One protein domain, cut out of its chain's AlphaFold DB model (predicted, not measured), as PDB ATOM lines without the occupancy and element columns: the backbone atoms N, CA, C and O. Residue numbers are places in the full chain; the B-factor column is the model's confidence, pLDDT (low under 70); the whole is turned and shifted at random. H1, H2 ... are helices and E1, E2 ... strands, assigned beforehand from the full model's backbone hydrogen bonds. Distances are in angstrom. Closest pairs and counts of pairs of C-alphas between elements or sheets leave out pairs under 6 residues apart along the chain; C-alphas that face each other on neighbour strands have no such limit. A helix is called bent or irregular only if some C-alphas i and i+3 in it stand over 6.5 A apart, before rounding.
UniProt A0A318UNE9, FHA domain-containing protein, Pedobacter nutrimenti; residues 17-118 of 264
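What this domain is: This is residues 17 to 118 of the 264 residues of the protein "FHA domain-containing protein" of Pedobacter nutrimenti (UniProt A0A318UNE9). A four-stranded sheet forms one layer, and the two long helices H1 and H4 cover one face of it as a second layer, H1 towards E4 and H4 towards E2. H3 grazes the sheet, and the small helix H2 is near the far end. The 102 printed residues, with four named helices and four named strands, run H1 H2 E1 H3 H4 E2 E3 E4, mixed in class; the mixed sheet's order is E2 E1 E4 E3. It is compact, radius of gyration of the C-alphas 13.0 A, spanning 40 by 28 by 21 A.

How they stand to each other: Start at H1, residues 17 to 32, on the sheet at a height of 9.3 A. H2, residues 38 to 41, is only just not on it, with 4 pairs of C-alphas within 10 A. Next come E1, residues 44 to 49, and H3, residues 53 to 62, which only grazes the sheet. H4, residues 68 to 81, touches H1 at a steep tilt of 51 degrees, closest at the C-alphas of Val 78 and Lys 28, 6.3 A. E2, residues 91 to 96, is parallel to E1, N 47 to O 93 being 2.8 A; E1, H3 H4, E2 form a strand-helix-strand unit, parallel strands with helices between, its crossover right-handed. E3, residues 105 to 107, and E4, residues 112 to 117, form a hairpin, N 107 to O 112 being 2.9 A. E4 is antiparallel to E1, N 46 to O 115 being 2.8 A. Every O i to N i+4 pair is within hydrogen-bond range in H1 and H4, 4 of 6 in H3; H2 is too short for one.

Where its parts are: Find C-alpha 17 at (-23.773, -3.263, -35.489); H1 runs 22.3 A from there. H4 spans 20.1 A, E4 16.9 A, ending at C-alpha 117, (-6.653, 12.619, -51.314). H3 is irregular: C-alphas 54 and 57 are 7.6 A apart.

The domain as a whole: The printed part has no cut and no long link. Its farthest C-alphas, Gly 37 and Glu 54, are 40.4 A apart. Look for pLDDT under 70 at residues 97 to 99 and 101 to 105.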
ATOM      1  N   LYS A  17     -24.987  -3.121 -36.288       89.06
ATOM      2  CA  LYS A  17     -23.773  -3.263 -35.489       89.06
ATOM      3  C   LYS A  17     -22.679  -4.000 -36.262       89.06
ATOM      4  O   LYS A  17     -21.538  -3.548 -36.238       89.06
ATOM      5  N   MET A  18     -23.026  -5.084 -36.947       87.88
ATOM      6  CA  MET A  18     -22.101  -5.882 -37.747       87.88
ATOM      7  C   MET A  18     -21.589  -5.092 -38.952       87.88
ATOM      8  O   MET A  18     -20.378  -5.027 -39.143       87.88
ATOM      9  N   ILE A  19     -22.483  -4.429 -39.701       90.62
ATOM     10  CA  ILE A  19     -22.111  -3.562 -40.838       90.62
ATOM     11  C   ILE A  19     -21.108  -2.500 -40.382       90.62
ATOM     12  O   ILE A  19     -20.075  -2.273 -41.009       90.62
ATOM     13  N   ARG A  20     -21.404  -1.868 -39.247       90.44
ATOM     14  CA  ARG A  20     -20.561  -0.834 -38.659       90.44
ATOM     15  C   ARG A  20     -19.199  -1.363 -38.224       90.44
ATOM     16  O   ARG A  20     -18.189  -0.730 -38.506       90.44
ATOM     17  N   GLU A  21     -19.161  -2.500 -37.534       89.81
ATOM     18  CA  GLU A  21     -17.913  -3.119 -37.087       89.81
ATOM     19  C   GLU A  21     -17.027  -3.488 -38.282       89.81
ATOM     20  O   GLU A  21     -15.863  -3.096 -38.322       89.81
ATOM     21  N   GLN A  22     -17.595  -4.149 -39.292       89.94
ATOM     22  CA  GLN A  22     -16.871  -4.535 -40.503       89.94
ATOM     23  C   GLN A  22     -16.396  -3.320 -41.306       89.94
ATOM     24  O   GLN A  22     -15.246  -3.283 -41.733       89.94
ATOM     25  N   GLY A  23     -17.234  -2.292 -41.456       89.94
ATOM     26  CA  GLY A  23     -16.842  -1.070 -42.155       89.94
ATOM     27  C   GLY A  23     -15.752  -0.279 -41.437       89.94
ATOM     28  O   GLY A  23     -14.852   0.241 -42.088       89.94
ATOM     29  N   LEU A  24     -15.776  -0.219 -40.101       89.81
ATOM     30  CA  LEU A  24     -14.689   0.400 -39.336       89.81
ATOM     31  C   LEU A  24     -13.388  -0.403 -39.441       89.81
ATOM     32  O   LEU A  24     -12.323   0.205 -39.498       89.81
ATOM     33  N   VAL A  25     -13.455  -1.738 -39.491       90.00
ATOM     34  CA  VAL A  25     -12.281  -2.591 -39.748       90.00
ATOM     35  C   VAL A  25     -11.715  -2.322 -41.144       90.00
ATOM     36  O   VAL A  25     -10.519  -2.079 -41.258       90.00
ATOM     37  N   PHE A  26     -12.563  -2.253 -42.170       90.88
ATOM     38  CA  PHE A  26     -12.151  -1.890 -43.527       90.88
ATOM     39  C   PHE A  26     -11.471  -0.510 -43.575       90.88
ATOM     40  O   PHE A  26     -10.347  -0.381 -44.053       90.88
ATOM     41  N   LEU A  27     -12.103   0.521 -43.001       89.69
ATOM     42  CA  LEU A  27     -11.521   1.868 -42.917       89.69
ATOM     43  C   LEU A  27     -10.173   1.860 -42.191       89.69
ATOM     44  O   LEU A  27      -9.241   2.543 -42.607       89.69
ATOM     45  N   LYS A  28     -10.068   1.082 -41.110       89.94
ATOM     46  CA  LYS A  28      -8.843   0.917 -40.331       89.94
ATOM     47  C   LYS A  28      -7.718   0.320 -41.180       89.94
ATOM     48  O   LYS A  28      -6.619   0.865 -41.165       89.94
ATOM     49  N   GLU A  29      -7.986  -0.763 -41.903       89.56
ATOM     50  CA  GLU A  29      -7.004  -1.437 -42.762       89.56
ATOM     51  C   GLU A  29      -6.510  -0.532 -43.896       89.56
ATOM     52  O   GLU A  29      -5.320  -0.531 -44.210       89.56
ATOM     53  N   GLU A  30      -7.394   0.279 -44.478       90.00
ATOM     54  CA  GLU A  30      -7.020   1.210 -45.542       90.00
ATOM     55  C   GLU A  30      -6.240   2.421 -45.023       90.00
ATOM     56  O   GLU A  30      -5.239   2.811 -45.622       90.00
ATOM     57  N   LEU A  31      -6.638   2.986 -43.881       88.62
ATOM     58  CA  LEU A  31      -5.924   4.104 -43.260       88.62
ATOM     59  C   LEU A  31      -4.531   3.704 -42.770       88.62
ATOM     60  O   LEU A  31      -3.599   4.495 -42.891       88.62
ATOM     61  N   GLN A  32      -4.368   2.476 -42.273       88.56
ATOM     62  CA  GLN A  32      -3.074   1.969 -41.813       88.56
ATOM     63  C   GLN A  32      -1.998   2.005 -42.913       88.56
ATOM     64  O   GLN A  32      -0.815   2.158 -42.628       88.56
ATOM     65  N   LYS A  33      -2.389   1.920 -44.188       87.00
ATOM     66  CA  LYS A  33      -1.444   1.968 -45.315       87.00
ATOM     67  C   LYS A  33      -0.745   3.323 -45.468       87.00
ATOM     68  O   LYS A  33       0.242   3.391 -46.186       87.00
ATOM     69  N   LEU A  34      -1.242   4.370 -44.803       84.06
ATOM     70  CA  LEU A  34      -0.656   5.714 -44.789       84.06
ATOM     71  C   LEU A  34       0.371   5.925 -43.664       84.06
ATOM     72  O   LEU A  34       0.872   7.042 -43.485       84.06
ATOM     73  N   GLU A  35       0.657   4.890 -42.867       77.44
ATOM     74  CA  GLU A  35       1.747   4.923 -41.892       77.44
ATOM     75  C   GLU A  35       3.078   5.271 -42.589       77.44
ATOM     76  O   GLU A  35       3.354   4.826 -43.702       77.44
ATOM     77  N   GLY A  36       3.921   6.077 -41.935       76.94
ATOM     78  CA  GLY A  36       5.188   6.556 -42.515       76.94
ATOM     79  C   GLY A  36       5.194   8.023 -42.961       76.94
ATOM     80  O   GLY A  36       6.137   8.449 -43.623       76.94
ATOM     81  N   GLY A  37       4.184   8.807 -42.564       73.44
ATOM     82  CA  GLY A  37       4.140  10.267 -42.738       73.44
ATOM     83  C   GLY A  37       3.261  10.755 -43.892       73.44
ATOM     84  O   GLY A  37       3.091  11.960 -44.063       73.44
ATOM     85  N   GLU A  38       2.652   9.851 -44.664       79.25
ATOM     86  CA  GLU A  38       1.770  10.226 -45.779       79.25
ATOM     87  C   GLU A  38       0.443  10.833 -45.302       79.25
ATOM     88  O   GLU A  38      -0.138  11.686 -45.981       79.25
ATOM     89  N   GLY A  39      -0.015  10.454 -44.105       82.19
ATOM     90  CA  GLY A  39      -1.248  10.979 -43.521       82.19
ATOM     91  C   GLY A  39      -1.232  12.500 -43.293       82.19
ATOM     92  O   GLY A  39      -2.268  13.142 -43.469       82.19
ATOM     93  N   ALA A  40      -0.064  13.112 -43.066       84.69
ATOM     94  CA  ALA A  40       0.091  14.566 -42.927       84.69
ATOM     95  C   ALA A  40      -0.283  15.361 -44.195       84.69
ATOM     96  O   ALA A  40      -0.514  16.571 -44.138       84.69
ATOM     97  N   HIS A  41      -0.362  14.701 -45.352       84.31
ATOM     98  CA  HIS A  41      -0.760  15.324 -46.616       84.31
ATOM     99  C   HIS A  41      -2.242  15.127 -46.951       84.31
ATOM    100  O   HIS A  41      -2.744  15.746 -47.893       84.31
ATOM    101  N   VAL A  42      -2.963  14.305 -46.187       87.75
ATOM    102  CA  VAL A  42      -4.377  14.014 -46.434       87.75
ATOM    103  C   VAL A  42      -5.219  15.238 -46.117       87.75
ATOM    104  O   VAL A  42      -5.303  15.683 -44.979       87.75
ATOM    105  N   GLN A  43      -5.898  15.777 -47.124       86.62
ATOM    106  CA  GLN A  43      -6.837  16.880 -46.913       86.62
ATOM    107  C   GLN A  43      -8.279  16.393 -46.901       86.62
ATOM    108  O   GLN A  43      -9.109  17.006 -46.232       86.62
ATOM    109  N   VAL A  44      -8.588  15.307 -47.618       88.62
ATOM    110  CA  VAL A  44      -9.938  14.743 -47.703       88.62
ATOM    111  C   VAL A  44      -9.912  13.222 -47.702       88.62
ATOM    112  O   VAL A  44      -9.090  12.596 -48.375       88.62
ATOM    113  N   ILE A  45     -10.861  12.649 -46.967       90.44
ATOM    114  CA  ILE A  45     -11.217  11.235 -47.018       90.44
ATOM    115  C   ILE A  45     -12.664  11.160 -47.501       90.44
ATOM    116  O   ILE A  45     -13.554  11.763 -46.901       90.44
ATOM    117  N   THR A  46     -12.896  10.417 -48.577       89.06
ATOM    118  CA  THR A  46     -14.226  10.178 -49.132       89.06
ATOM    119  C   THR A  46     -14.620   8.724 -48.902       89.06
ATOM    120  O   THR A  46     -13.913   7.816 -49.344       89.06
ATOM    121  N   LEU A  47     -15.760   8.508 -48.247       89.25
ATOM    122  CA  LEU A  47     -16.397   7.206 -48.077       89.25
ATOM    123  C   LEU A  47     -17.554   7.068 -49.072       89.25
ATOM    124  O   LEU A  47     -18.491   7.863 -49.056       89.25
ATOM    125  N   PHE A  48     -17.495   6.044 -49.912       87.44
ATOM    126  CA  PHE A  48     -18.559   5.652 -50.828       87.44
ATOM    127  C   PHE A  48     -19.333   4.482 -50.240       87.44
ATOM    128  O   PHE A  48     -18.725   3.536 -49.735       87.44
ATOM    129  N   ILE A  49     -20.658   4.537 -50.321       87.75
ATOM    130  CA  ILE A  49     -21.549   3.511 -49.783       87.75
ATOM    131  C   ILE A  49     -22.592   3.184 -50.848       87.75
ATOM    132  O   ILE A  49     -23.339   4.070 -51.251       87.75
ATOM    133  N   ALA A  50     -22.645   1.926 -51.284       87.19
ATOM    134  CA  ALA A  50     -23.565   1.486 -52.331       87.19
ATOM    135  C   ALA A  50     -24.326   0.202 -51.984       87.19
ATOM    136  O   ALA A  50     -24.148  -0.821 -52.652       87.19
ATOM    137  N   PRO A  51     -25.110   0.210 -50.888       84.31
ATOM    138  CA  PRO A  51     -25.815  -0.975 -50.443       84.31
ATOM    139  C   PRO A  51     -27.046  -1.235 -51.326       84.31
ATOM    140  O   PRO A  51     -27.586  -0.299 -51.919       84.31
ATOM    141  N   PRO A  52     -27.562  -2.476 -51.362       79.19
ATOM    142  CA  PRO A  52     -28.858  -2.759 -51.971       79.19
ATOM    143  C   PRO A  52     -29.964  -1.906 -51.332       79.19
ATOM    144  O   PRO A  52     -29.900  -1.620 -50.134       79.19
ATOM    145  N   GLU A  53     -30.999  -1.561 -52.103       78.06
ATOM    146  CA  GLU A  53     -32.115  -0.696 -51.675       78.06
ATOM    147  C   GLU A  53     -32.714  -1.135 -50.325       78.06
ATOM    148  O   GLU A  53     -32.855  -0.347 -49.390       78.06
ATOM    149  N   GLU A  54     -32.932  -2.443 -50.168       81.56
ATOM    150  CA  GLU A  54     -33.479  -3.059 -48.954       81.56
ATOM    151  C   GLU A  54     -32.623  -2.823 -47.694       81.56
ATOM    152  O   GLU A  54     -33.125  -2.915 -46.574       81.56
ATOM    153  N   GLN A  55     -31.332  -2.511 -47.851       83.56
ATOM    154  CA  GLN A  55     -30.363  -2.345 -46.763       83.56
ATOM    155  C   GLN A  55     -29.943  -0.885 -46.536       83.56
ATOM    156  O   GLN A  55     -29.229  -0.620 -45.567       83.56
ATOM    157  N   GLN A  56     -30.392   0.074 -47.355       82.25
ATOM    158  CA  GLN A  56     -29.974   1.485 -47.265       82.25
ATOM    159  C   GLN A  56     -30.116   2.060 -45.848       82.25
ATOM    160  O   GLN A  56     -29.171   2.626 -45.298       82.25
ATOM    161  N   HIS A  57     -31.260   1.821 -45.205       84.88
ATOM    162  CA  HIS A  57     -31.537   2.285 -43.844       84.88
ATOM    163  C   HIS A  57     -30.565   1.719 -42.788       84.88
ATOM    164  O   HIS A  57     -30.282   2.382 -41.785       84.88
ATOM    165  N   LEU A  58     -30.024   0.513 -43.002       88.69
ATOM    166  CA  LEU A  58     -29.040  -0.098 -42.106       88.69
ATOM    167  C   LEU A  58     -27.690   0.618 -42.208       88.69
ATOM    168  O   LEU A  58     -27.069   0.898 -41.182       88.69
ATOM    169  N   TYR A  59     -27.265   0.953 -43.426       89.56
ATOM    170  CA  TYR A  59     -26.027   1.692 -43.683       89.56
ATOM    171  C   TYR A  59     -26.131   3.153 -43.240       89.56
ATOM    172  O   TYR A  59     -25.193   3.671 -42.629       89.56
ATOM    173  N   GLU A  60     -27.291   3.789 -43.443       86.31
ATOM    174  CA  GLU A  60     -27.593   5.117 -42.895       86.31
ATOM    175  C   GLU A  60     -27.344   5.176 -41.386       86.31
ATOM    176  O   GLU A  60     -26.697   6.104 -40.884       86.31
ATOM    177  N   ALA A  61     -27.848   4.171 -40.666       87.44
ATOM    178  CA  ALA A  61     -27.691   4.061 -39.224       87.44
ATOM    179  C   ALA A  61     -26.260   3.674 -38.816       87.44
ATOM    180  O   ALA A  61     -25.734   4.221 -37.845       87.44
ATOM    181  N   ALA A  62     -25.621   2.753 -39.546       89.56
ATOM    182  CA  ALA A  62     -24.288   2.238 -39.231       89.56
ATOM    183  C   ALA A  62     -23.204   3.321 -39.330       89.56
ATOM    184  O   ALA A  62     -22.321   3.387 -38.468       89.56
ATOM    185  N   PHE A  63     -23.301   4.190 -40.339       88.50
ATOM    186  CA  PHE A  63     -22.305   5.221 -40.645       88.50
ATOM    187  C   PHE A  63     -22.746   6.637 -40.282       88.50
ATOM    188  O   PHE A  63     -22.074   7.594 -40.646       88.50
ATOM    189  N   TYR A  64     -23.853   6.789 -39.551       85.56
ATOM    190  CA  TYR A  64     -24.374   8.093 -39.138       85.56
ATOM    191  C   TYR A  64     -24.487   9.078 -40.310       85.56
ATOM    192  O   TYR A  64     -24.030  10.211 -40.219       85.56
ATOM    193  N   LEU A  65     -25.115   8.682 -41.421       79.62
ATOM    194  CA  LEU A  65     -25.150   9.533 -42.625       79.62
ATOM    195  C   LEU A  65     -25.839  10.888 -42.410       79.62
ATOM    196  O   LEU A  65     -25.569  11.845 -43.131       79.62
ATOM    197  N   LYS A  66     -26.679  10.985 -41.373       77.81
ATOM    198  CA  LYS A  66     -27.345  12.220 -40.928       77.81
ATOM    199  C   LYS A  66     -26.505  13.058 -39.948       77.81
ATOM    200  O   LYS A  66     -26.878  14.188 -39.660       77.81
ATOM    201  N   ASP A  67     -25.395  12.519 -39.445       82.50
ATOM    202  CA  ASP A  67     -24.460  13.147 -38.501       82.50
ATOM    203  C   ASP A  67     -23.008  12.778 -38.872       82.50
ATOM    204  O   ASP A  67     -22.345  11.951 -38.237       82.50
ATOM    205  N   GLN A  68     -22.523  13.386 -39.960       82.12
ATOM    206  CA  GLN A  68     -21.190  13.110 -40.506       82.12
ATOM    207  C   GLN A  68     -20.057  13.518 -39.555       82.12
ATOM    208  O   GLN A  68     -18.979  12.930 -39.611       82.12
ATOM    209  N   GLU A  69     -20.290  14.471 -38.648       86.31
ATOM    210  CA  GLU A  69     -19.296  14.873 -37.645       86.31
ATOM    211  C   GLU A  69     -18.983  13.729 -36.679       86.31
ATOM    212  O   GLU A  69     -17.821  13.504 -36.330       86.31
ATOM    213  N   LYS A  70     -19.993  12.939 -36.301       89.12
ATOM    214  CA  LYS A  70     -19.777  11.758 -35.464       89.12
ATOM    215  C   LYS A  70     -18.914  10.706 -36.161       89.12
ATOM    216  O   LYS A  70     -17.977  10.192 -35.551       89.12
ATOM    217  N   LEU A  71     -19.186  10.412 -37.434       89.94
ATOM    218  CA  LEU A  71     -18.360   9.488 -38.218       89.94
ATOM    219  C   LEU A  71     -16.935  10.032 -38.410       89.94
ATOM    220  O   LEU A  71     -15.962   9.294 -38.257       89.94
ATOM    221  N   LYS A  72     -16.799  11.336 -38.672       92.88
ATOM    222  CA  LYS A  72     -15.505  12.016 -38.800       92.88
ATOM    223  C   LYS A  72     -14.654  11.862 -37.543       92.88
ATOM    224  O   LYS A  72     -13.480  11.518 -37.645       92.88
ATOM    225  N   GLN A  73     -15.239  12.063 -36.363       91.88
ATOM    226  CA  GLN A  73     -14.540  11.880 -35.087       91.88
ATOM    227  C   GLN A  73     -14.072  10.437 -34.875       91.88
ATOM    228  O   GLN A  73     -13.023  10.209 -34.278       91.88
ATOM    229  N   GLU A  74     -14.828   9.452 -35.350       91.19
ATOM    230  CA  GLU A  74     -14.428   8.047 -35.257       91.19
ATOM    231  C   GLU A  74     -13.267   7.719 -36.190       91.19
ATOM    232  O   GLU A  74     -12.309   7.082 -35.755       91.19
ATOM    233  N   ILE A  75     -13.306   8.214 -37.427       91.50
ATOM    234  CA  ILE A  75     -12.197   8.091 -38.382       91.50
ATOM    235  C   ILE A  75     -10.944   8.791 -37.844       91.50
ATOM    236  O   ILE A  75      -9.858   8.219 -37.908       91.50
ATOM    237  N   GLN A  76     -11.092   9.972 -37.230       92.88
ATOM    238  CA  GLN A  76      -9.988  10.659 -36.556       92.88
ATOM    239  C   GLN A  76      -9.365   9.775 -35.468       92.88
ATOM    240  O   GLN A  76      -8.156   9.591 -35.463       92.88
ATOM    241  N   ARG A  77     -10.174   9.155 -34.596       92.00
ATOM    242  CA  ARG A  77      -9.655   8.247 -33.554       92.00
ATOM    243  C   ARG A  77      -8.913   7.048 -34.141       92.00
ATOM    244  O   ARG A  77      -7.927   6.604 -33.561       92.00
ATOM    245  N   VAL A  78      -9.387   6.501 -35.261       90.06
ATOM    246  CA  VAL A  78      -8.689   5.415 -35.967       90.06
ATOM    247  C   VAL A  78      -7.333   5.898 -36.476       90.06
ATOM    248  O   VAL A  78      -6.337   5.217 -36.251       90.06
ATOM    249  N   ALA A  79      -7.278   7.076 -37.095       89.25
ATOM    250  CA  ALA A  79      -6.037   7.665 -37.582       89.25
ATOM    251  C   ALA A  79      -5.046   8.000 -36.452       89.25
ATOM    252  O   ALA A  79      -3.850   7.748 -36.589       89.25
ATOM    253  N   ASP A  80      -5.543   8.500 -35.319       89.12
ATOM    254  CA  ASP A  80      -4.732   8.797 -34.133       89.12
ATOM    255  C   ASP A  80      -4.107   7.520 -33.548       89.12
ATOM    256  O   ASP A  80      -2.939   7.524 -33.164       89.12
ATOM    257  N   ASN A  81      -4.849   6.403 -33.536       88.94
ATOM    258  CA  ASN A  81      -4.345   5.109 -33.056       88.94
ATOM    259  C   ASN A  81      -3.161   4.579 -33.880       88.94
ATOM    260  O   ASN A  81      -2.374   3.787 -33.362       88.94
ATOM    261  N   PHE A  82      -3.045   5.000 -35.139       85.75
ATOM    262  CA  PHE A  82      -1.949   4.647 -36.042       85.75
ATOM    263  C   PHE A  82      -0.932   5.777 -36.233       85.75
ATOM    264  O   PHE A  82      -0.044   5.664 -37.072       85.75
ATOM    265  N   ALA A  83      -1.055   6.872 -35.475       85.88
ATOM    266  CA  ALA A  83      -0.192   8.044 -35.594       85.88
ATOM    267  C   ALA A  83      -0.063   8.563 -37.044       85.88
ATOM    268  O   ALA A  83       1.026   8.911 -37.491       85.88
ATOM    269  N   LEU A  84      -1.178   8.624 -37.787       86.00
ATOM    270  CA  LEU A  84      -1.173   9.077 -39.188       86.00
ATOM    271  C   LEU A  84      -0.980  10.594 -39.347       86.00
ATOM    272  O   LEU A  84      -0.796  11.064 -40.461       86.00
ATOM    273  N   GLU A  85      -1.049  11.368 -38.260       87.25
ATOM    274  CA  GLU A  85      -0.847  12.826 -38.271       87.25
ATOM    275  C   GLU A  85      -1.774  13.583 -39.247       87.25
ATOM    276  O   GLU A  85      -1.356  14.537 -39.903       87.25
ATOM    277  N   LEU A  86      -3.053  13.187 -39.344       88.44
ATOM    278  CA  LEU A  86      -4.015  13.884 -40.206       88.44
ATOM    279  C   LEU A  86      -4.087  15.394 -39.866       88.44
ATOM    280  O   LEU A  86      -4.218  15.753 -38.690       88.44
ATOM    281  N   PRO A  87      -4.079  16.295 -40.866       87.44
ATOM    282  CA  PRO A  87      -4.223  17.735 -40.661       87.44
ATOM    283  C   PRO A  87      -5.515  18.107 -39.938       87.44
ATOM    284  O   PRO A  87      -6.583  17.655 -40.320       87.44
ATOM    285  N   VAL A  88      -5.469  19.037 -38.981       83.56
ATOM    286  CA  VAL A  88      -6.638  19.468 -38.173       83.56
ATOM    287  C   VAL A  88      -7.873  19.852 -39.011       83.56
ATOM    288  O   VAL A  88      -9.011  19.712 -38.568       83.56
ATOM    289  N   ASN A  89      -7.662  20.347 -40.229       85.75
ATOM    290  CA  ASN A  89      -8.697  20.826 -41.142       85.75
ATOM    291  C   ASN A  89      -9.085  19.824 -42.246       85.75
ATOM    292  O   ASN A  89      -9.739  20.235 -43.211       85.75
ATOM    293  N   TRP A  90      -8.712  18.544 -42.131       90.25
ATOM    294  CA  TRP A  90      -9.142  17.530 -43.092       90.25
ATOM    295  C   TRP A  90     -10.677  17.413 -43.123       90.25
ATOM    296  O   TRP A  90     -11.378  17.706 -42.141       90.25
ATOM    297  N   LYS A  91     -11.223  17.003 -44.270       89.25
ATOM    298  CA  LYS A  91     -12.672  16.864 -44.476       89.25
ATOM    299  C   LYS A  91     -13.064  15.415 -44.716       89.25
ATOM    300  O   LYS A  91     -12.401  14.705 -45.467       89.25
ATOM    301  N   LEU A  92     -14.175  15.016 -44.106       89.69
ATOM    302  CA  LEU A  92     -14.867  13.784 -44.447       89.69
ATOM    303  C   LEU A  92     -15.958  14.113 -45.463       89.69
ATOM    304  O   LEU A  92     -16.742  15.034 -45.246       89.69
ATOM    305  N   GLU A  93     -16.015  13.339 -46.536       87.88
ATOM    306  CA  GLU A  93     -17.126  13.342 -47.481       87.88
ATOM    307  C   GLU A  93     -17.742  11.947 -47.498       87.88
ATOM    308  O   GLU A  93     -17.026  10.953 -47.598       87.88
ATOM    309  N   VAL A  94     -19.066  11.862 -47.393       85.50
ATOM    310  CA  VAL A  94     -19.776  10.586 -47.501       85.50
ATOM    311  C   VAL A  94     -20.725  10.647 -48.682       85.50
ATOM    312  O   VAL A  94     -21.545  11.561 -48.779       85.50
ATOM    313  N   ILE A  95     -20.588   9.685 -49.588       81.69
ATOM    314  CA  ILE A  95     -21.326   9.614 -50.843       81.69
ATOM    315  C   ILE A  95     -22.089   8.292 -50.865       81.69
ATOM    316  O   ILE A  95     -21.484   7.225 -50.933       81.69
ATOM    317  N   ALA A  96     -23.417   8.375 -50.823       77.44
ATOM    318  CA  ALA A  96     -24.273   7.252 -51.177       77.44
ATOM    319  C   ALA A  96     -24.370   7.169 -52.710       77.44
ATOM    320  O   ALA A  96     -24.563   8.196 -53.367       77.44
ATOM    321  N   SER A  97     -24.192   5.980 -53.278       68.81
ATOM    322  CA  SER A  97     -24.304   5.717 -54.718       68.81
ATOM    323  C   SER A  97     -24.962   4.364 -54.966       68.81
ATOM    324  O   SER A  97     -24.982   3.523 -54.082       68.81
ATOM    325  N   ASP A  98     -25.462   4.112 -56.172       62.62
ATOM    326  CA  ASP A  98     -26.097   2.819 -56.491       62.62
ATOM    327  C   ASP A  98     -25.068   1.733 -56.839       62.62
ATOM    328  O   ASP A  98     -25.341   0.534 -56.794       62.62
ATOM    329  N   ARG A  99     -23.834   2.149 -57.153       67.44
ATOM    330  CA  ARG A  99     -22.699   1.258 -57.404       67.44
ATOM    331  C   ARG A  99     -21.371   1.860 -56.970       67.44
ATOM    332  O   ARG A  99     -21.207   3.079 -56.908       67.44
ATOM    333  N   LEU A 100     -20.406   0.988 -56.678       74.38
ATOM    334  CA  LEU A 100     -19.019   1.369 -56.411       74.38
ATOM    335  C   LEU A 100     -18.241   1.424 -57.733       74.38
ATOM    336  O   LEU A 100     -18.296   0.482 -58.526       74.38
ATOM    337  N   GLY A 101     -17.511   2.515 -57.967       61.25
ATOM    338  CA  GLY A 101     -16.665   2.674 -59.155       61.25
ATOM    339  C   GLY A 101     -15.530   1.643 -59.222       61.25
ATOM    340  O   GLY A 101     -15.035   1.188 -58.193       61.25
ATOM    341  N   GLN A 102     -15.096   1.291 -60.439       53.25
ATOM    342  CA  GLN A 102     -14.053   0.272 -60.663       53.25
ATOM    343  C   GLN A 102     -12.661   0.702 -60.173       53.25
ATOM    344  O   GLN A 102     -11.859  -0.154 -59.811       53.25
ATOM    345  N   ASP A 103     -12.402   2.011 -60.110       58.47
ATOM    346  CA  ASP A 103     -11.107   2.585 -59.720       58.47
ATOM    347  C   ASP A 103     -11.007   2.905 -58.216       58.47
ATOM    348  O   ASP A 103     -10.081   3.592 -57.779       58.47
ATOM    349  N   LEU A 104     -11.983   2.472 -57.413       69.31
ATOM    350  CA  LEU A 104     -11.999   2.711 -55.972       69.31
ATOM    351  C   LEU A 104     -11.444   1.507 -55.212       69.31
ATOM    352  O   LEU A 104     -11.663   0.355 -55.592       69.31
ATOM    353  N   ILE A 105     -10.788   1.774 -54.080       69.19
ATOM    354  CA  ILE A 105     -10.468   0.718 -53.122       69.19
ATOM    355  C   ILE A 105     -11.780   0.326 -52.448       69.19
ATOM    356  O   ILE A 105     -12.300   1.073 -51.620       69.19
ATOM    357  N   ALA A 106     -12.342  -0.802 -52.874       77.62
ATOM    358  CA  ALA A 106     -13.702  -1.210 -52.557       77.62
ATOM    359  C   ALA A 106     -13.744  -2.606 -51.933       77.62
ATOM    360  O   ALA A 106     -13.157  -3.549 -52.469       77.62
ATOM    361  N   ASP A 107     -14.534  -2.756 -50.872       77.56
ATOM    362  CA  ASP A 107     -15.010  -4.054 -50.413       77.56
ATOM    363  C   ASP A 107     -16.443  -4.255 -50.919       77.56
ATOM    364  O   ASP A 107     -17.418  -3.730 -50.375       77.56
ATOM    365  N   LYS A 108     -16.568  -5.042 -51.993       75.38
ATOM    366  CA  LYS A 108     -17.862  -5.352 -52.618       75.38
ATOM    367  C   LYS A 108     -18.785  -6.160 -51.706       75.38
ATOM    368  O   LYS A 108     -19.992  -6.122 -51.912       75.38
ATOM    369  N   SER A 109     -18.242  -6.894 -50.734       77.38
ATOM    370  CA  SER A 109     -19.050  -7.647 -49.768       77.38
ATOM    371  C   SER A 109     -19.667  -6.742 -48.700       77.38
ATOM    372  O   SER A 109     -20.729  -7.062 -48.168       77.38
ATOM    373  N   LEU A 110     -19.030  -5.598 -48.439       82.50
ATOM    374  CA  LEU A 110     -19.499  -4.576 -47.507       82.50
ATOM    375  C   LEU A 110     -20.196  -3.403 -48.193       82.50
ATOM    376  O   LEU A 110     -20.711  -2.539 -47.501       82.50
ATOM    377  N   TYR A 111     -20.216  -3.344 -49.526       87.62
ATOM    378  CA  TYR A 111     -20.761  -2.210 -50.279       87.62
ATOM    379  C   TYR A 111     -20.116  -0.862 -49.913       87.62
ATOM    380  O   TYR A 111     -20.764   0.184 -49.974       87.62
ATOM    381  N   LEU A 112     -18.830  -0.880 -49.550       88.25
ATOM    382  CA  LEU A 112     -18.060   0.302 -49.165       88.25
ATOM    383  C   LEU A 112     -16.857   0.493 -50.078       88.25
ATOM    384  O   LEU A 112     -16.221  -0.476 -50.497       88.25
ATOM    385  N   ALA A 113     -16.494   1.747 -50.324       87.00
ATOM    386  CA  ALA A 113     -15.198   2.088 -50.887       87.00
ATOM    387  C   ALA A 113     -14.631   3.362 -50.261       87.00
ATOM    388  O   ALA A 113     -15.380   4.226 -49.808       87.00
ATOM    389  N   ILE A 114     -13.309   3.500 -50.253       87.62
ATOM    390  CA  ILE A 114     -12.620   4.680 -49.721       87.62
ATOM    391  C   ILE A 114     -11.719   5.308 -50.781       87.62
ATOM    392  O   ILE A 114     -11.078   4.625 -51.583       87.62
ATOM    393  N   LYS A 115     -11.657   6.639 -50.763       86.88
ATOM    394  CA  LYS A 115     -10.652   7.421 -51.475       86.88
ATOM    395  C   LYS A 115     -10.019   8.418 -50.517       86.88
ATOM    396  O   LYS A 115     -10.718   9.135 -49.811       86.88
ATOM    397  N   ILE A 116      -8.697   8.480 -50.527       88.25
ATOM    398  CA  ILE A 116      -7.909   9.393 -49.700       88.25
ATOM    399  C   ILE A 116      -7.173  10.331 -50.653       88.25
ATOM    400  O   ILE A 116      -6.605   9.884 -51.652       88.25
ATOM    401  N   GLY A 117      -7.232  11.638 -50.404       84.81
ATOM    402  CA  GLY A 117      -6.653  12.619 -51.314       84.81
ATOM    403  C   GLY A 117      -6.283  13.946 -50.665       84.81
ATOM    404  O   GLY A 117      -6.610  14.249 -49.518       84.81
ATOM    405  N   THR A 118      -5.587  14.765 -51.446       77.94
ATOM    406  CA  THR A 118      -5.100  16.097 -51.056       77.94
ATOM    407  C   THR A 118      -6.032  17.223 -51.501       77.94
ATOM    408  O   THR A 118      -5.761  18.386 -51.241       77.94
TER     409      THR A 118